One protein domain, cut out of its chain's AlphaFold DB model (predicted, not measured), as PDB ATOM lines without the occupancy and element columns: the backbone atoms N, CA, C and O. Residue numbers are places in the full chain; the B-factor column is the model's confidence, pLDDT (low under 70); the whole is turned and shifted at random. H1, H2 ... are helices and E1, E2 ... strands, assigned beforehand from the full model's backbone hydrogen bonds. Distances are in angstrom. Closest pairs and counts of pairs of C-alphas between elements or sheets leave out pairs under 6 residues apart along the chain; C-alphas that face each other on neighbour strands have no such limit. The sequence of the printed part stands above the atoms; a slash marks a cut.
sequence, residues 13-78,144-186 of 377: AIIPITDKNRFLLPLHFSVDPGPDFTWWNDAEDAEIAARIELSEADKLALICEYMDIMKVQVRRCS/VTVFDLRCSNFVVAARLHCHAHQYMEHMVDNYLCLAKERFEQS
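What this domain is: This is residues 13 to 78 and 144 to 186 of the 377 residues of an uncharacterized protein of Thelazia callipaeda (UniProt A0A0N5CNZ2). A small, strongly twisted sheet of three strands, E1, E3 and E2, lies near the middle of a long model, with the short helices H2 and H3 grazing it. From this body the long helix H4 sticks out free at one end, after E3, while a long loop, residues 17 to 42, reaches out towards the other end, where H1 lies away from the sheet. The printed part has 109 residues with four named helices and three named strands, in the order E1 H1 H2 E2 H3 E3 H4, and its class is mixed, helices and strands. The sheet's order is E1 - E3 - E2, all antiparallel. The whole is extended, with a radius of gyration of the C-alphas of 21.6 A and spans of 68 by 42 by 25 A.

Where its parts are: Start with the sheet: find C-alpha 13 at (-15.340, -23.839, -12.975), where E1, residues 13 to 16, begins. E3, residues 154 to 160, runs 17.8 A, and E2, residues 69 to 73, runs 13.3 A. Near them look for H2, residues 56 to 66, 15.7 A long, and the short H3, residues 146 to 150. Farther out, C-alpha 43 at (-51.793, 2.547, -12.154) begins H1, residues 43 to 52, 14.4 A long. H4, residues 166 to 186, runs 30.3 A and ends at C-alpha 186, (-9.327, -40.122, -40.484).

How they stand to each other: At the inner strand E3, look first to E1, its antiparallel neighbour at 130 degrees, where N 158 and O 15 are 2.8 A apart, within hydrogen-bond range. E2 is its other antiparallel neighbour, at 136 degrees, with N 72 and O 155 within hydrogen-bond range at 2.8 A. E1, H1, H2 and E2 form a split strand-helix-strand unit, two strands of one sheet that follow each other among the strands, with the helices between them along the chain and E3 between them in the sheet, and its crossover is right-handed. H3 only grazes the sheet with residues 148 to 150; its closest C-alphas to E3 are those of Leu 149 and Val 156, 6.2 A apart. H2 is only just on the sheet, with 5 pairs of C-alphas within 10 A, and only grazes it with residues 60 to 64. H2 and H3 only just touch, with 3 pairs of C-alphas within 8 A, the closest being those of Ala 57 and Val 146 at 5.9 A. H1 and H4 are not on the sheet, and they are apart from each other. In H1, H2 and H4 every O i to N i+4 pair is within hydrogen-bond range; in H3 it is 0 of 1, with 2 of 2 O i to N i+3 pairs within range.

The domain as a whole: The C-alphas of Ala 43 and Gln 185, the two farthest apart, are 68.0 A apart. Residues 38 to 43 and 163 to 186 stand free. Residues 79 to 143 are not printed, and C-alphas 78 and 144 are 26.6 A apart across the cut. The link from E1 to H1 is long, with 26 residues. Confidence is low, with pLDDT under 70, at residue 41 and residues 76 to 78.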
ATOM      1  N   ALA A  13     -14.882 -24.752 -11.947       89.12
ATOM      2  CA  ALA A  13     -15.340 -23.839 -12.975       89.12
ATOM      3  C   ALA A  13     -16.050 -22.653 -12.306       89.12
ATOM      4  O   ALA A  13     -16.676 -22.788 -11.257       89.12
ATOM      5  N   ILE A  14     -15.927 -21.476 -12.904       92.44
ATOM      6  CA  ILE A  14     -16.515 -20.240 -12.391       92.44
ATOM      7  C   ILE A  14     -17.252 -19.531 -13.517       92.44
ATOM      8  O   ILE A  14     -16.832 -19.600 -14.674       92.44
ATOM      9  N   ILE A  15     -18.319 -18.820 -13.175       94.38
ATOM     10  CA  ILE A  15     -19.061 -17.979 -14.109       94.38
ATOM     11  C   ILE A  15     -19.175 -16.555 -13.551       94.38
ATOM     12  O   ILE A  15     -19.660 -16.377 -12.433       94.38
ATOM     13  N   PRO A  16     -18.697 -15.522 -14.268       94.06
ATOM     14  CA  PRO A  16     -18.880 -14.138 -13.845       94.06
ATOM     15  C   PRO A  16     -20.363 -13.792 -13.712       94.06
ATOM     16  O   PRO A  16     -21.146 -14.090 -14.610       94.06
ATOM     17  N   ILE A  17     -20.727 -13.108 -12.629       94.56
ATOM     18  CA  ILE A  17     -22.091 -12.581 -12.429       94.56
ATOM     19  C   ILE A  17     -22.212 -11.109 -12.856       94.56
ATOM     20  O   ILE A  17     -23.199 -10.442 -12.561       94.56
ATOM     21  N   THR A  18     -21.181 -10.587 -13.523       93.44
ATOM     22  CA  THR A  18     -21.105  -9.204 -14.005       93.44
ATOM     23  C   THR A  18     -20.830  -9.177 -15.504       93.44
ATOM     24  O   THR A  18     -20.123 -10.043 -16.025       93.44
ATOM     25  N   ASP A  19     -21.369  -8.172 -16.194       91.19
ATOM     26  CA  ASP A  19     -21.072  -7.916 -17.607       91.19
ATOM     27  C   ASP A  19     -19.694  -7.233 -17.783       91.19
ATOM     28  O   ASP A  19     -19.043  -6.809 -16.819       91.19
ATOM     29  N   LYS A  20     -19.248  -7.048 -19.030       88.56
ATOM     30  CA  LYS A  20     -18.035  -6.298 -19.407       88.56
ATOM     31  C   LYS A  20     -17.960  -4.908 -18.760       88.56
ATOM     32  O   LYS A  20     -16.868  -4.445 -18.429       88.56
ATOM     33  N   ASN A  21     -19.117  -4.271 -18.563       88.88
ATOM     34  CA  ASN A  21     -19.253  -2.942 -17.970       88.88
ATOM     35  C   ASN A  21     -19.237  -2.954 -16.433       88.88
ATOM     36  O   ASN A  21     -19.323  -1.890 -15.831       88.88
ATOM     37  N   ARG A  22     -19.097  -4.127 -15.797       88.06
ATOM     38  CA  ARG A  22     -19.097  -4.310 -14.334       88.06
ATOM     39  C   ARG A  22     -20.434  -4.037 -13.645       88.06
ATOM     40  O   ARG A  22     -20.471  -3.868 -12.431       88.06
ATOM     41  N   PHE A  23     -21.519  -4.057 -14.412       90.81
ATOM     42  CA  PHE A  23     -22.873  -4.125 -13.875       90.81
ATOM     43  C   PHE A  23     -23.244  -5.573 -13.577       90.81
ATOM     44  O   PHE A  23     -22.828  -6.482 -14.305       90.81
ATOM     45  N   LEU A  24     -24.016  -5.773 -12.511       92.50
ATOM     46  CA  LEU A  24     -24.607  -7.065 -12.181       92.50
ATOM     47  C   LEU A  24     -25.494  -7.542 -13.339       92.50
ATOM     48  O   LEU A  24     -26.205  -6.742 -13.955       92.50
ATOM     49  N   LEU A  25     -25.444  -8.837 -13.648       94.00
ATOM     50  CA  LEU A  25     -26.371  -9.419 -14.617       94.00
ATOM     51  C   LEU A  25     -27.823  -9.260 -14.124       94.00
ATOM     52  O   LEU A  25     -28.053  -9.294 -12.913       94.00
ATOM     53  N   PRO A  26     -28.806  -9.086 -15.031       92.56
ATOM     54  CA  PRO A  26     -30.202  -8.927 -14.639       92.56
ATOM     55  C   PRO A  26     -30.684 -10.088 -13.765       92.56
ATOM     56  O   PRO A  26     -30.626 -11.249 -14.171       92.56
ATOM     57  N   LEU A  27     -31.174  -9.764 -12.566       92.44
ATOM     58  CA  LEU A  27     -31.820 -10.727 -11.684       92.44
ATOM     59  C   LEU A  27     -33.314 -10.757 -12.014       92.44
ATOM     60  O   LEU A  27     -34.025  -9.777 -11.800       92.44
ATOM     61  N   HIS A  28     -33.771 -11.867 -12.583       90.81
ATOM     62  CA  HIS A  28     -35.164 -12.041 -12.977       90.81
ATOM     63  C   HIS A  28     -36.024 -12.464 -11.789       90.81
ATOM     64  O   HIS A  28     -35.587 -13.279 -10.983       90.81
ATOM     65  N   PHE A  29     -37.252 -11.934 -11.726       89.12
ATOM     66  CA  PHE A  29     -38.256 -12.289 -10.715       89.12
ATOM     67  C   PHE A  29     -37.713 -12.220  -9.281       89.12
ATOM     68  O   PHE A  29     -37.998 -13.074  -8.450       89.12
ATOM     69  N   SER A  30     -36.895 -11.201  -9.001       88.69
ATOM     70  CA  SER A  30     -36.237 -11.036  -7.704       88.69
ATOM     71  C   SER A  30     -37.197 -10.672  -6.578       88.69
ATOM     72  O   SER A  30     -36.812 -10.748  -5.417       88.69
ATOM     73  N   VAL A  31     -38.412 -10.230  -6.915       88.94
ATOM     74  CA  VAL A  31     -39.444  -9.933  -5.931       88.94
ATOM     75  C   VAL A  31     -40.781 -10.486  -6.367       88.94
ATOM     76  O   VAL A  31     -41.144 -10.402  -7.540       88.94
ATOM     77  N   ASP A  32     -41.493 -11.029  -5.391       88.81
ATOM     78  CA  ASP A  32     -42.890 -11.394  -5.506       88.81
ATOM     79  C   ASP A  32     -43.745 -10.165  -5.154       88.81
ATOM     80  O   ASP A  32     -43.670  -9.681  -4.020       88.81
ATOM     81  N   PRO A  33     -44.524  -9.620  -6.102       85.12
ATOM     82  CA  PRO A  33     -45.383  -8.477  -5.834       85.12
ATOM     83  C   PRO A  33     -46.626  -8.848  -4.999       85.12
ATOM     84  O   PRO A  33     -47.348  -7.956  -4.554       85.12
ATOM     85  N   GLY A  34     -46.844 -10.141  -4.736       86.75
ATOM     86  CA  GLY A  34     -47.933 -10.640  -3.910       86.75
ATOM     87  C   GLY A  34     -49.236 -10.862  -4.686       86.75
ATOM     88  O   GLY A  34     -49.313 -10.627  -5.892       86.75
ATOM     89  N   PRO A  35     -50.283 -11.338  -3.993       84.62
ATOM     90  CA  PRO A  35     -51.548 -11.732  -4.617       84.62
ATOM     91  C   PRO A  35     -52.371 -10.554  -5.157       84.62
ATOM     92  O   PRO A  35     -53.245 -10.771  -5.992       84.62
ATOM     93  N   ASP A  36     -52.096  -9.333  -4.692       83.00
ATOM     94  CA  ASP A  36     -52.815  -8.118  -5.090       83.00
ATOM     95  C   ASP A  36     -52.306  -7.537  -6.417       83.00
ATOM     96  O   ASP A  36     -52.939  -6.650  -6.981       83.00
ATOM     97  N   PHE A  37     -51.172  -8.028  -6.923       85.06
ATOM     98  CA  PHE A  37     -50.612  -7.595  -8.197       85.06
ATOM     99  C   PHE A  37     -51.301  -8.325  -9.339       85.06
ATOM    100  O   PHE A  37     -51.200  -9.552  -9.480       85.06
ATOM    101  N   THR A  38     -52.022  -7.577 -10.163       82.38
ATOM    102  CA  THR A  38     -52.971  -8.189 -11.090       82.38
ATOM    103  C   THR A  38     -52.370  -8.467 -12.468       82.38
ATOM    104  O   THR A  38     -52.945  -9.241 -13.230       82.38
ATOM    105  N   TRP A  39     -51.165  -7.953 -12.754       79.69
ATOM    106  CA  TRP A  39     -50.466  -8.058 -14.047       79.69
ATOM    107  C   TRP A  39     -51.215  -7.379 -15.208       79.69
ATOM    108  O   TRP A  39     -50.870  -7.596 -16.376       79.69
ATOM    109  N   TRP A  40     -52.214  -6.545 -14.909       70.81
ATOM    110  CA  TRP A  40     -53.069  -5.884 -15.899       70.81
ATOM    111  C   TRP A  40     -52.708  -4.411 -16.124       70.81
ATOM    112  O   TRP A  40     -53.494  -3.686 -16.732       70.81
ATOM    113  N   ASN A  41     -51.488  -4.000 -15.745       68.75
ATOM    114  CA  ASN A  41     -50.890  -2.691 -16.046       68.75
ATOM    115  C   ASN A  41     -51.836  -1.526 -15.722       68.75
ATOM    116  O   ASN A  41     -52.010  -0.591 -16.515       68.75
ATOM    117  N   ASP A  42     -52.473  -1.634 -14.564       82.94
ATOM    118  CA  ASP A  42     -53.187  -0.541 -13.941       82.94
ATOM    119  C   ASP A  42     -52.187   0.394 -13.230       82.94
ATOM    120  O   ASP A  42     -50.973   0.146 -13.174       82.94
ATOM    121  N   ALA A  43     -52.664   1.562 -12.799       83.25
ATOM    122  CA  ALA A  43     -51.793   2.547 -12.154       83.25
ATOM    123  C   ALA A  43     -51.274   2.013 -10.806       83.25
ATOM    124  O   ALA A  43     -50.162   2.331 -10.383       83.25
ATOM    125  N   GLU A  44     -52.068   1.151 -10.183       81.44
ATOM    126  CA  GLU A  44     -51.823   0.463  -8.931       81.44
ATOM    127  C   GLU A  44     -50.651  -0.529  -9.054       81.44
ATOM    128  O   GLU A  44     -49.722  -0.466  -8.244       81.44
ATOM    129  N   ASP A  45     -50.610  -1.365 -10.098       84.19
ATOM    130  CA  ASP A  45     -49.493  -2.270 -10.402       84.19
ATOM    131  C   ASP A  45     -48.182  -1.480 -10.600       84.19
ATOM    132  O   ASP A  45     -47.119  -1.902 -10.133       84.19
ATOM    133  N   ALA A  46     -48.230  -0.308 -11.247       83.62
ATOM    134  CA  ALA A  46     -47.047   0.534 -11.449       83.62
ATOM    135  C   ALA A  46     -46.498   1.104 -10.126       83.62
ATOM    136  O   ALA A  46     -45.280   1.132  -9.916       83.62
ATOM    137  N   GLU A  47     -47.378   1.515  -9.209       84.94
ATOM    138  CA  GLU A  47     -46.995   1.958  -7.863       84.94
ATOM    139  C   GLU A  47     -46.455   0.804  -7.005       84.94
ATOM    140  O   GLU A  47     -45.464   0.974  -6.284       84.94
ATOM    141  N   ILE A  48     -47.073  -0.378  -7.096       83.44
ATOM    142  CA  ILE A  48     -46.607  -1.596  -6.424       83.44
ATOM    143  C   ILE A  48     -45.207  -1.964  -6.934       83.44
ATOM    144  O   ILE A  48     -44.302  -2.165  -6.125       83.44
ATOM    145  N   ALA A  49     -44.987  -1.969  -8.251       84.12
ATOM    146  CA  ALA A  49     -43.691  -2.282  -8.851       84.12
ATOM    147  C   ALA A  49     -42.593  -1.285  -8.441       84.12
ATOM    148  O   ALA A  49     -41.496  -1.703  -8.068       84.12
ATOM    149  N   ALA A  50     -42.888   0.019  -8.451       83.38
ATOM    150  CA  ALA A  50     -41.929   1.052  -8.051       83.38
ATOM    151  C   ALA A  50     -41.552   0.963  -6.563       83.38
ATOM    152  O   ALA A  50     -40.400   1.187  -6.197       83.38
ATOM    153  N   ARG A  51     -42.505   0.605  -5.694       83.00
ATOM    154  CA  ARG A  51     -42.255   0.414  -4.255       83.00
ATOM    155  C   ARG A  51     -41.394  -0.816  -3.962       83.00
ATOM    156  O   ARG A  51     -40.708  -0.851  -2.945       83.00
ATOM    157  N   ILE A  52     -41.477  -1.824  -4.821       83.69
ATOM    158  CA  ILE A  52     -40.882  -3.146  -4.616       83.69
ATOM    159  C   ILE A  52     -39.507  -3.275  -5.304       83.69
ATOM    160  O   ILE A  52     -38.791  -4.255  -5.104       83.69
ATOM    161  N   GLU A  53     -39.081  -2.279  -6.082       83.75
ATOM    162  CA  GLU A  53     -37.800  -2.321  -6.784       83.75
ATOM    163  C   GLU A  53     -36.603  -2.468  -5.818       83.75
ATOM    164  O   GLU A  53     -36.314  -1.600  -4.996       83.75
ATOM    165  N   LEU A  54     -35.872  -3.582  -5.943       86.25
ATOM    166  CA  LEU A  54     -34.691  -3.864  -5.121       86.25
ATOM    167  C   LEU A  54     -33.477  -3.034  -5.539       86.25
ATOM    168  O   LEU A  54     -33.154  -2.922  -6.734       86.25
ATOM    169  N   SER A  55     -32.718  -2.580  -4.540       91.06
ATOM    170  CA  SER A  55     -31.422  -1.944  -4.765       91.06
ATOM    171  C   SER A  55     -30.389  -2.942  -5.310       91.06
ATOM    172  O   SER A  55     -30.526  -4.161  -5.195       91.06
ATOM    173  N   GLU A  56     -29.307  -2.433  -5.911       90.12
ATOM    174  CA  GLU A  56     -28.189  -3.274  -6.379       90.12
ATOM    175  C   GLU A  56     -27.554  -4.080  -5.225       90.12
ATOM    176  O   GLU A  56     -27.105  -5.205  -5.439       90.12
ATOM    177  N   ALA A  57     -27.560  -3.536  -4.002       91.50
ATOM    178  CA  ALA A  57     -27.043  -4.210  -2.814       91.50
ATOM    179  C   ALA A  57     -27.928  -5.390  -2.392       91.50
ATOM    180  O   ALA A  57     -27.405  -6.471  -2.128       91.50
ATOM    181  N   ASP A  58     -29.250  -5.214  -2.408       92.19
ATOM    182  CA  ASP A  58     -30.196  -6.274  -2.037       92.19
ATOM    183  C   ASP A  58     -30.176  -7.410  -3.065       92.19
ATOM    184  O   ASP A  58     -30.156  -8.587  -2.710       92.19
ATOM    185  N   LYS A  59     -30.075  -7.065  -4.358       92.81
ATOM    186  CA  LYS A  59     -29.892  -8.048  -5.440       92.81
ATOM    187  C   LYS A  59     -28.618  -8.871  -5.236       92.81
ATOM    188  O   LYS A  59     -28.632 -10.083  -5.435       92.81
ATOM    189  N   LEU A  60     -27.521  -8.227  -4.836       93.19
ATOM    190  CA  LEU A  60     -26.266  -8.917  -4.545       93.19
ATOM    191  C   LEU A  60     -26.382  -9.811  -3.303       93.19
ATOM    192  O   LEU A  60     -25.877 -10.931  -3.331       93.19
ATOM    193  N   ALA A  61     -27.065  -9.348  -2.254       92.75
ATOM    194  CA  ALA A  61     -27.300 -10.125  -1.039       92.75
ATOM    195  C   ALA A  61     -28.079 -11.416  -1.338       92.75
ATOM    196  O   ALA A  61     -27.633 -12.493  -0.943       92.75
ATOM    197  N   LEU A  62     -29.158 -11.324  -2.127       93.38
ATOM    198  CA  LEU A  62     -29.908 -12.495  -2.600       93.38
ATOM    199  C   LEU A  62     -29.004 -13.461  -3.375       93.38
ATOM    200  O   LEU A  62     -28.987 -14.660  -3.118       93.38
ATOM    201  N   ILE A  63     -28.187 -12.957  -4.301       94.06
ATOM    202  CA  ILE A  63     -27.271 -13.815  -5.064       94.06
ATOM    203  C   ILE A  63     -26.260 -14.516  -4.143       94.06
ATOM    204  O   ILE A  63     -25.962 -15.691  -4.353       94.06
ATOM    205  N   CYS A  64     -25.743 -13.830  -3.124       92.25
ATOM    206  CA  CYS A  64     -24.827 -14.417  -2.146       92.25
ATOM    207  C   CYS A  64     -25.481 -15.483  -1.253       92.25
ATOM    208  O   CYS A  64     -24.765 -16.347  -0.746       92.25
ATOM    209  N   GLU A  65     -26.800 -15.438  -1.066       93.31
ATOM    210  CA  GLU A  65     -27.555 -16.460  -0.337       93.31
ATOM    211  C   GLU A  65     -27.756 -17.731  -1.176       93.31
ATOM    212  O   GLU A  65     -27.525 -18.840  -0.694       93.31
ATOM    213  N   TYR A  66     -28.133 -17.580  -2.450       93.31
ATOM    214  CA  TYR A  66     -28.474 -18.710  -3.325       93.31
ATOM    215  C   TYR A  66     -27.285 -19.289  -4.105       93.31
ATOM    216  O   TYR A  66     -27.379 -20.397  -4.641       93.31
ATOM    217  N   MET A  67     -26.170 -18.562  -4.214       93.31
ATOM    218  CA  MET A  67     -25.005 -18.970  -5.001       93.31
ATOM    219  C   MET A  67     -23.701 -18.858  -4.208       93.31
ATOM    220  O   MET A  67     -23.471 -17.926  -3.444       93.31
ATOM    221  N   ASP A  68     -22.769 -19.771  -4.486       92.38
ATOM    222  CA  ASP A  68     -21.412 -19.698  -3.949       92.38
ATOM    223  C   ASP A  68     -20.586 -18.644  -4.699       92.38
ATOM    224  O   ASP A  68     -19.941 -18.937  -5.710       92.38
ATOM    225  N   ILE A  69     -20.589 -17.408  -4.206       93.31
ATOM    226  CA  ILE A  69     -19.849 -16.303  -4.823       93.31
ATOM    227  C   ILE A  69     -18.393 -16.245  -4.340       93.31
ATOM    228  O   ILE A  69     -18.082 -16.444  -3.165       93.31
ATOM    229  N   MET A  70     -17.477 -15.933  -5.261       90.81
ATOM    230  CA  MET A  70     -16.058 -15.711  -4.988       90.81
ATOM    231  C   MET A  70     -15.484 -14.523  -5.773       90.81
ATOM    232  O   MET A  70     -15.939 -14.180  -6.867       90.81
ATOM    233  N   LYS A  71     -14.434 -13.904  -5.220       91.25
ATOM    234  CA  LYS A  71     -13.668 -12.833  -5.872       91.25
ATOM    235  C   LYS A  71     -12.473 -13.436  -6.609       91.25
ATOM    236  O   LYS A  71     -11.620 -14.086  -6.007       91.25
ATOM    237  N   VAL A  72     -12.393 -13.205  -7.914       89.25
ATOM    238  CA  VAL A  72     -11.354 -13.764  -8.786       89.25
ATOM    239  C   VAL A  72     -10.432 -12.645  -9.234       89.25
ATOM    240  O   VAL A  72     -10.856 -11.740  -9.946       89.25
ATOM    241  N   GLN A  73      -9.163 -12.684  -8.831       88.25
ATOM    242  CA  GLN A  73      -8.197 -11.665  -9.235       88.25
ATOM    243  C   GLN A  73      -7.921 -11.753 -10.742       88.25
ATOM    244  O   GLN A  73      -7.438 -12.770 -11.241       88.25
ATOM    245  N   VAL A  74      -8.163 -10.659 -11.462       84.88
ATOM    246  CA  VAL A  74      -7.857 -10.550 -12.888       84.88
ATOM    247  C   VAL A  74      -6.610  -9.702 -13.039       84.88
ATOM    248  O   VAL A  74      -6.621  -8.489 -12.826       84.88
ATOM    249  N   ARG A  75      -5.508 -10.337 -13.442       77.44
ATOM    250  CA  ARG A  75      -4.333  -9.590 -13.887       77.44
ATOM    251  C   ARG A  75      -4.663  -8.977 -15.237       77.44
ATOM    252  O   ARG A  75      -4.768  -9.688 -16.233       77.44
ATOM    253  N   ARG A  76      -4.795  -7.651 -15.279       63.03
ATOM    254  CA  ARG A  76      -4.733  -6.892 -16.529       63.03
ATOM    255  C   ARG A  76      -3.306  -6.995 -17.067       63.03
ATOM    256  O   ARG A  76      -2.492  -6.102 -16.861       63.03
ATOM    257  N   CYS A  77      -2.976  -8.113 -17.705       45.97
ATOM    258  CA  CYS A  77      -1.816  -8.155 -18.580       45.97
ATOM    259  C   CYS A  77      -2.102  -7.138 -19.680       45.97
ATOM    260  O   CYS A  77      -3.069  -7.295 -20.424       45.97
ATOM    261  N   SER A  78      -1.318  -6.062 -19.709       48.06
ATOM    262  CA  SER A  78      -1.367  -5.063 -20.763       48.06
ATOM    263  C   SER A  78      -1.410  -5.782 -22.104       48.06
ATOM    264  O   SER A  78      -0.536  -6.583 -22.447       48.06
ATOM    265  N   VAL A 144     -19.249 -10.072  -0.196       83.00
ATOM    266  CA  VAL A 144     -19.073  -9.346  -1.447       83.00
ATOM    267  C   VAL A 144     -19.929  -8.093  -1.366       83.00
ATOM    268  O   VAL A 144     -21.130  -8.165  -1.143       83.00
ATOM    269  N   THR A 145     -19.302  -6.940  -1.553       88.31
ATOM    270  CA  THR A 145     -19.962  -5.634  -1.505       88.31
ATOM    271  C   THR A 145     -20.236  -5.105  -2.911       88.31
ATOM    272  O   THR A 145     -19.622  -5.526  -3.889       88.31
ATOM    273  N   VAL A 146     -21.104  -4.103  -3.050       87.62
ATOM    274  CA  VAL A 146     -21.356  -3.460  -4.357       87.62
ATOM    275  C   VAL A 146     -20.086  -2.807  -4.932       87.62
ATOM    276  O   VAL A 146     -19.882  -2.779  -6.147       87.62
ATOM    277  N   PHE A 147     -19.175  -2.333  -4.075       86.75
ATOM    278  CA  PHE A 147     -17.887  -1.786  -4.512       86.75
ATOM    279  C   PHE A 147     -17.011  -2.845  -5.194       86.75
ATOM    280  O   PHE A 147     -16.285  -2.544  -6.146       86.75
ATOM    281  N   ASP A 148     -17.122  -4.097  -4.749       87.50
ATOM    282  CA  ASP A 148     -16.399  -5.224  -5.324       87.50
ATOM    283  C   ASP A 148     -16.800  -5.478  -6.787       87.50
ATOM    284  O   ASP A 148     -15.948  -5.789  -7.622       87.50
ATOM    285  N   LEU A 149     -18.068  -5.262  -7.146       87.75
ATOM    286  CA  LEU A 149     -18.532  -5.410  -8.531       87.75
ATOM    287  C   LEU A 149     -17.796  -4.451  -9.478       87.75
ATOM    288  O   LEU A 149     -17.374  -4.844 -10.566       87.75
ATOM    289  N   ARG A 150     -17.570  -3.213  -9.023       87.69
ATOM    290  CA  ARG A 150     -16.975  -2.115  -9.810       87.69
ATOM    291  C   ARG A 150     -15.448  -2.154  -9.855       87.69
ATOM    292  O   ARG A 150     -14.824  -1.407 -10.612       87.69
ATOM    293  N   CYS A 151     -14.824  -3.017  -9.062       85.38
ATOM    294  CA  CYS A 151     -13.378  -3.095  -8.991       85.38
ATOM    295  C   CYS A 151     -12.751  -3.660 -10.270       85.38
ATOM    296  O   CYS A 151     -13.201  -4.621 -10.888       85.38
ATOM    297  N   SER A 152     -11.627  -3.062 -10.651       82.12
ATOM    298  CA  SER A 152     -10.898  -3.400 -11.874       82.12
ATOM    299  C   SER A 152      -9.981  -4.615 -11.742       82.12
ATOM    300  O   SER A 152      -9.701  -5.286 -12.737       82.12
ATOM    301  N   ASN A 153      -9.499  -4.868 -10.526       85.25
ATOM    302  CA  ASN A 153      -8.454  -5.849 -10.234       85.25
ATOM    303  C   ASN A 153      -9.000  -7.255  -9.977       85.25
ATOM    304  O   ASN A 153      -8.234  -8.218  -9.922       85.25
ATOM    305  N   PHE A 154     -10.310  -7.386  -9.808       88.62
ATOM    306  CA  PHE A 154     -10.969  -8.660  -9.592       88.62
ATOM    307  C   PHE A 154     -12.331  -8.689 -10.284       88.62
ATOM    308  O   PHE A 154     -12.835  -7.663 -10.733       88.62
ATOM    309  N   VAL A 155     -12.876  -9.885 -10.454       91.06
ATOM    310  CA  VAL A 155     -14.201 -10.157 -11.009       91.06
ATOM    311  C   VAL A 155     -14.952 -10.980  -9.980       91.06
ATOM    312  O   VAL A 155     -14.402 -11.928  -9.421       91.06
ATOM    313  N   VAL A 156     -16.200 -10.607  -9.729       93.12
ATOM    314  CA  VAL A 156     -17.102 -11.392  -8.893       93.12
ATOM    315  C   VAL A 156     -17.710 -12.494  -9.756       93.12
ATOM    316  O   VAL A 156     -18.258 -12.224 -10.831       93.12
ATOM    317  N   ALA A 157     -17.565 -13.739  -9.314       93.38
ATOM    318  CA  ALA A 157     -18.004 -14.914 -10.051       93.38
ATOM    319  C   ALA A 157     -18.673 -15.927  -9.122       93.38
ATOM    320  O   ALA A 157     -18.286 -16.063  -7.962       93.38
ATOM    321  N   ALA A 158     -19.650 -16.654  -9.651       94.62
ATOM    322  CA  ALA A 158     -20.249 -17.798  -8.992       94.62
ATOM    323  C   ALA A 158     -19.431 -19.058  -9.276       94.62
ATOM    324  O   ALA A 158     -18.967 -19.286 -10.400       94.62
ATOM    325  N   ARG A 159     -19.260 -19.881  -8.248       92.88
ATOM    326  CA  ARG A 159     -18.610 -21.182  -8.333       92.88
ATOM    327  C   ARG A 159     -19.580 -22.207  -8.911       92.88
ATOM    328  O   ARG A 159     -20.699 -22.351  -8.427       92.88
ATOM    329  N   LEU A 160     -19.136 -22.936  -9.926       90.81
ATOM    330  CA  LEU A 160     -19.886 -24.038 -10.510       90.81
ATOM    331  C   LEU A 160     -19.457 -25.346  -9.853       90.81
ATOM    332  O   LEU A 160     -18.274 -25.704  -9.826       90.81
ATOM    333  N   HIS A 161     -20.449 -26.066  -9.344       85.38
ATOM    334  CA  HIS A 161     -20.276 -27.409  -8.815       85.38
ATOM    335  C   HIS A 161     -20.635 -28.421  -9.891       85.38
ATOM    336  O   HIS A 161     -21.779 -28.488 -10.335       85.38
ATOM    337  N   CYS A 162     -19.661 -29.224 -10.297       76.94
ATOM    338  CA  CYS A 162     -19.887 -30.317 -11.230       76.94
ATOM    339  C   CYS A 162     -20.072 -31.607 -10.431       76.94
ATOM    340  O   CYS A 162     -19.098 -32.269 -10.089       76.94
ATOM    341  N   HIS A 163     -21.321 -31.957 -10.128       73.75
ATOM    342  CA  HIS A 163     -21.669 -33.290  -9.638       73.75
ATOM    343  C   HIS A 163     -22.295 -34.063 -10.796       73.75
ATOM    344  O   HIS A 163     -23.504 -34.010 -11.014       73.75
ATOM    345  N   ALA A 164     -21.460 -34.727 -11.592       78.56
ATOM    346  CA  ALA A 164     -21.958 -35.613 -12.631       78.56
ATOM    347  C   ALA A 164     -22.376 -36.946 -11.998       78.56
ATOM    348  O   ALA A 164     -21.661 -37.526 -11.183       78.56
ATOM    349  N   HIS A 165     -23.555 -37.442 -12.368       86.50
ATOM    350  CA  HIS A 165     -23.950 -38.804 -12.027       86.50
ATOM    351  C   HIS A 165     -23.113 -39.795 -12.854       86.50
ATOM    352  O   HIS A 165     -22.877 -39.548 -14.036       86.50
ATOM    353  N   GLN A 166     -22.737 -40.947 -12.285       88.88
ATOM    354  CA  GLN A 166     -21.855 -41.942 -12.929       88.88
ATOM    355  C   GLN A 166     -22.309 -42.343 -14.347       88.88
ATOM    356  O   GLN A 166     -21.503 -42.519 -15.255       88.88
ATOM    357  N   TYR A 167     -23.624 -42.448 -14.566       91.38
ATOM    358  CA  TYR A 167     -24.181 -42.743 -15.891       91.38
ATOM    359  C   TYR A 167     -23.893 -41.646 -16.932       91.38
ATOM    360  O   TYR A 167     -23.633 -41.940 -18.098       91.38
ATOM    361  N   MET A 168     -23.931 -40.378 -16.516       90.25
ATOM    362  CA  MET A 168     -23.641 -39.243 -17.391       90.25
ATOM    363  C   MET A 168     -22.163 -39.230 -17.784       90.25
ATOM    364  O   MET A 168     -21.859 -39.016 -18.955       90.25
ATOM    365  N   GLU A 169     -21.266 -39.535 -16.843       89.88
ATOM    366  CA  GLU A 169     -19.834 -39.691 -17.127       89.88
ATOM    367  C   GLU A 169     -19.601 -40.802 -18.154       89.88
ATOM    368  O   GLU A 169     -18.974 -40.560 -19.179       89.88
ATOM    369  N   HIS A 170     -20.226 -41.970 -17.975       91.25
ATOM    370  CA  HIS A 170     -20.098 -43.073 -18.929       91.25
ATOM    371  C   HIS A 170     -20.618 -42.719 -20.337       91.25
ATOM    372  O   HIS A 170     -20.052 -43.162 -21.339       91.25
ATOM    373  N   MET A 171     -21.687 -41.917 -20.455       93.94
ATOM    374  CA  MET A 171     -22.139 -41.413 -21.761       93.94
ATOM    375  C   MET A 171     -21.105 -40.488 -22.410       93.94
ATOM    376  O   MET A 171     -20.843 -40.616 -23.609       93.94
ATOM    377  N   VAL A 172     -20.522 -39.571 -21.634       94.06
ATOM    378  CA  VAL A 172     -19.475 -38.661 -22.117       94.06
ATOM    379  C   VAL A 172     -18.237 -39.454 -22.534       94.06
ATOM    380  O   VAL A 172     -17.719 -39.240 -23.628       94.06
ATOM    381  N   ASP A 173     -17.816 -40.423 -21.729       94.81
ATOM    382  CA  ASP A 173     -16.656 -41.269 -22.005       94.81
ATOM    383  C   ASP A 173     -16.852 -42.115 -23.261       94.81
ATOM    384  O   ASP A 173     -15.958 -42.191 -24.106       94.81
ATOM    385  N   ASN A 174     -18.039 -42.701 -23.434       96.69
ATOM    386  CA  ASN A 174     -18.382 -43.432 -24.651       96.69
ATOM    387  C   ASN A 174     -18.298 -42.508 -25.878       96.69
ATOM    388  O   ASN A 174     -17.620 -42.833 -26.857       96.69
ATOM    389  N   TYR A 175     -18.891 -41.311 -25.805       97.31
ATOM    390  CA  TYR A 175     -18.799 -40.331 -26.889       97.31
ATOM    391  C   TYR A 175     -17.345 -39.956 -27.212       97.31
ATOM    392  O   TYR A 175     -16.963 -39.941 -28.384       97.31
ATOM    393  N   LEU A 176     -16.525 -39.674 -26.194       97.44
ATOM    394  CA  LEU A 176     -15.118 -39.309 -26.370       97.44
ATOM    395  C   LEU A 176     -14.296 -40.460 -26.958       97.44
ATOM    396  O   LEU A 176     -13.454 -40.225 -27.828       97.44
ATOM    397  N   CYS A 177     -14.569 -41.698 -26.543       96.88
ATOM    398  CA  CYS A 177     -13.933 -42.894 -27.087       96.88
ATOM    399  C   CYS A 177     -14.227 -43.040 -28.590       96.88
ATOM    400  O   CYS A 177     -13.301 -43.102 -29.403       96.88
ATOM    401  N   LEU A 178     -15.503 -42.967 -28.979       96.88
ATOM    402  CA  LEU A 178     -15.925 -43.048 -30.382       96.88
ATOM    403  C   LEU A 178     -15.441 -41.852 -31.217       96.88
ATOM    404  O   LEU A 178     -15.146 -41.977 -32.408       96.88
ATOM    405  N   ALA A 179     -15.374 -40.655 -30.630       96.38
ATOM    406  CA  ALA A 179     -14.814 -39.480 -31.293       96.38
ATOM    407  C   ALA A 179     -13.315 -39.658 -31.578       96.38
ATOM    408  O   ALA A 179     -12.865 -39.343 -32.682       96.38
ATOM    409  N   LYS A 180     -12.560 -40.215 -30.623       97.00
ATOM    410  CA  LYS A 180     -11.139 -40.532 -30.796       97.00
ATOM    411  C   LYS A 180     -10.926 -41.589 -31.877       97.00
ATOM    412  O   LYS A 180     -10.044 -41.420 -32.712       97.00
ATOM    413  N   GLU A 181     -11.743 -42.636 -31.896       96.12
ATOM    414  CA  GLU A 181     -11.667 -43.674 -32.927       96.12
ATOM    415  C   GLU A 181     -11.850 -43.081 -34.333       96.12
ATOM    416  O   GLU A 181     -11.004 -43.283 -35.204       96.12
ATOM    417  N   ARG A 182     -12.895 -42.266 -34.535       94.12
ATOM    418  CA  ARG A 182     -13.139 -41.573 -35.814       94.12
ATOM    419  C   ARG A 182     -11.983 -40.657 -36.216       94.12
ATOM    420  O   ARG A 182     -11.640 -40.574 -37.394       94.12
ATOM    421  N   PHE A 183     -11.381 -39.970 -35.246       95.75
ATOM    422  CA  PHE A 183     -10.224 -39.116 -35.491       95.75
ATOM    423  C   PHE A 183      -9.011 -39.924 -35.973       95.75
ATOM    424  O   PHE A 183      -8.399 -39.569 -36.980       95.75
ATOM    425  N   GLU A 184      -8.690 -41.036 -35.308       94.50
ATOM    426  CA  GLU A 184      -7.563 -41.885 -35.706       94.50
ATOM    427  C   GLU A 184      -7.812 -42.571 -37.054       94.50
ATOM    428  O   GLU A 184      -6.900 -42.654 -37.874       94.50
ATOM    429  N   GLN A 185      -9.042 -43.001 -37.344       90.31
ATOM    430  CA  GLN A 185      -9.402 -43.523 -38.668       90.31
ATOM    431  C   GLN A 185      -9.175 -42.478 -39.769       90.31
ATOM    432  O   GLN A 185      -8.584 -42.790 -40.800       90.31
ATOM    433  N   SER A 186      -9.568 -41.220 -39.537       88.88
ATOM    434  CA  SER A 186      -9.327 -40.122 -40.484       88.88
ATOM    435  C   SER A 186      -7.844 -39.780 -40.642       88.88
ATOM    436  O   SER A 186      -7.447 -39.324 -41.711       88.88
TER     437      SER A 186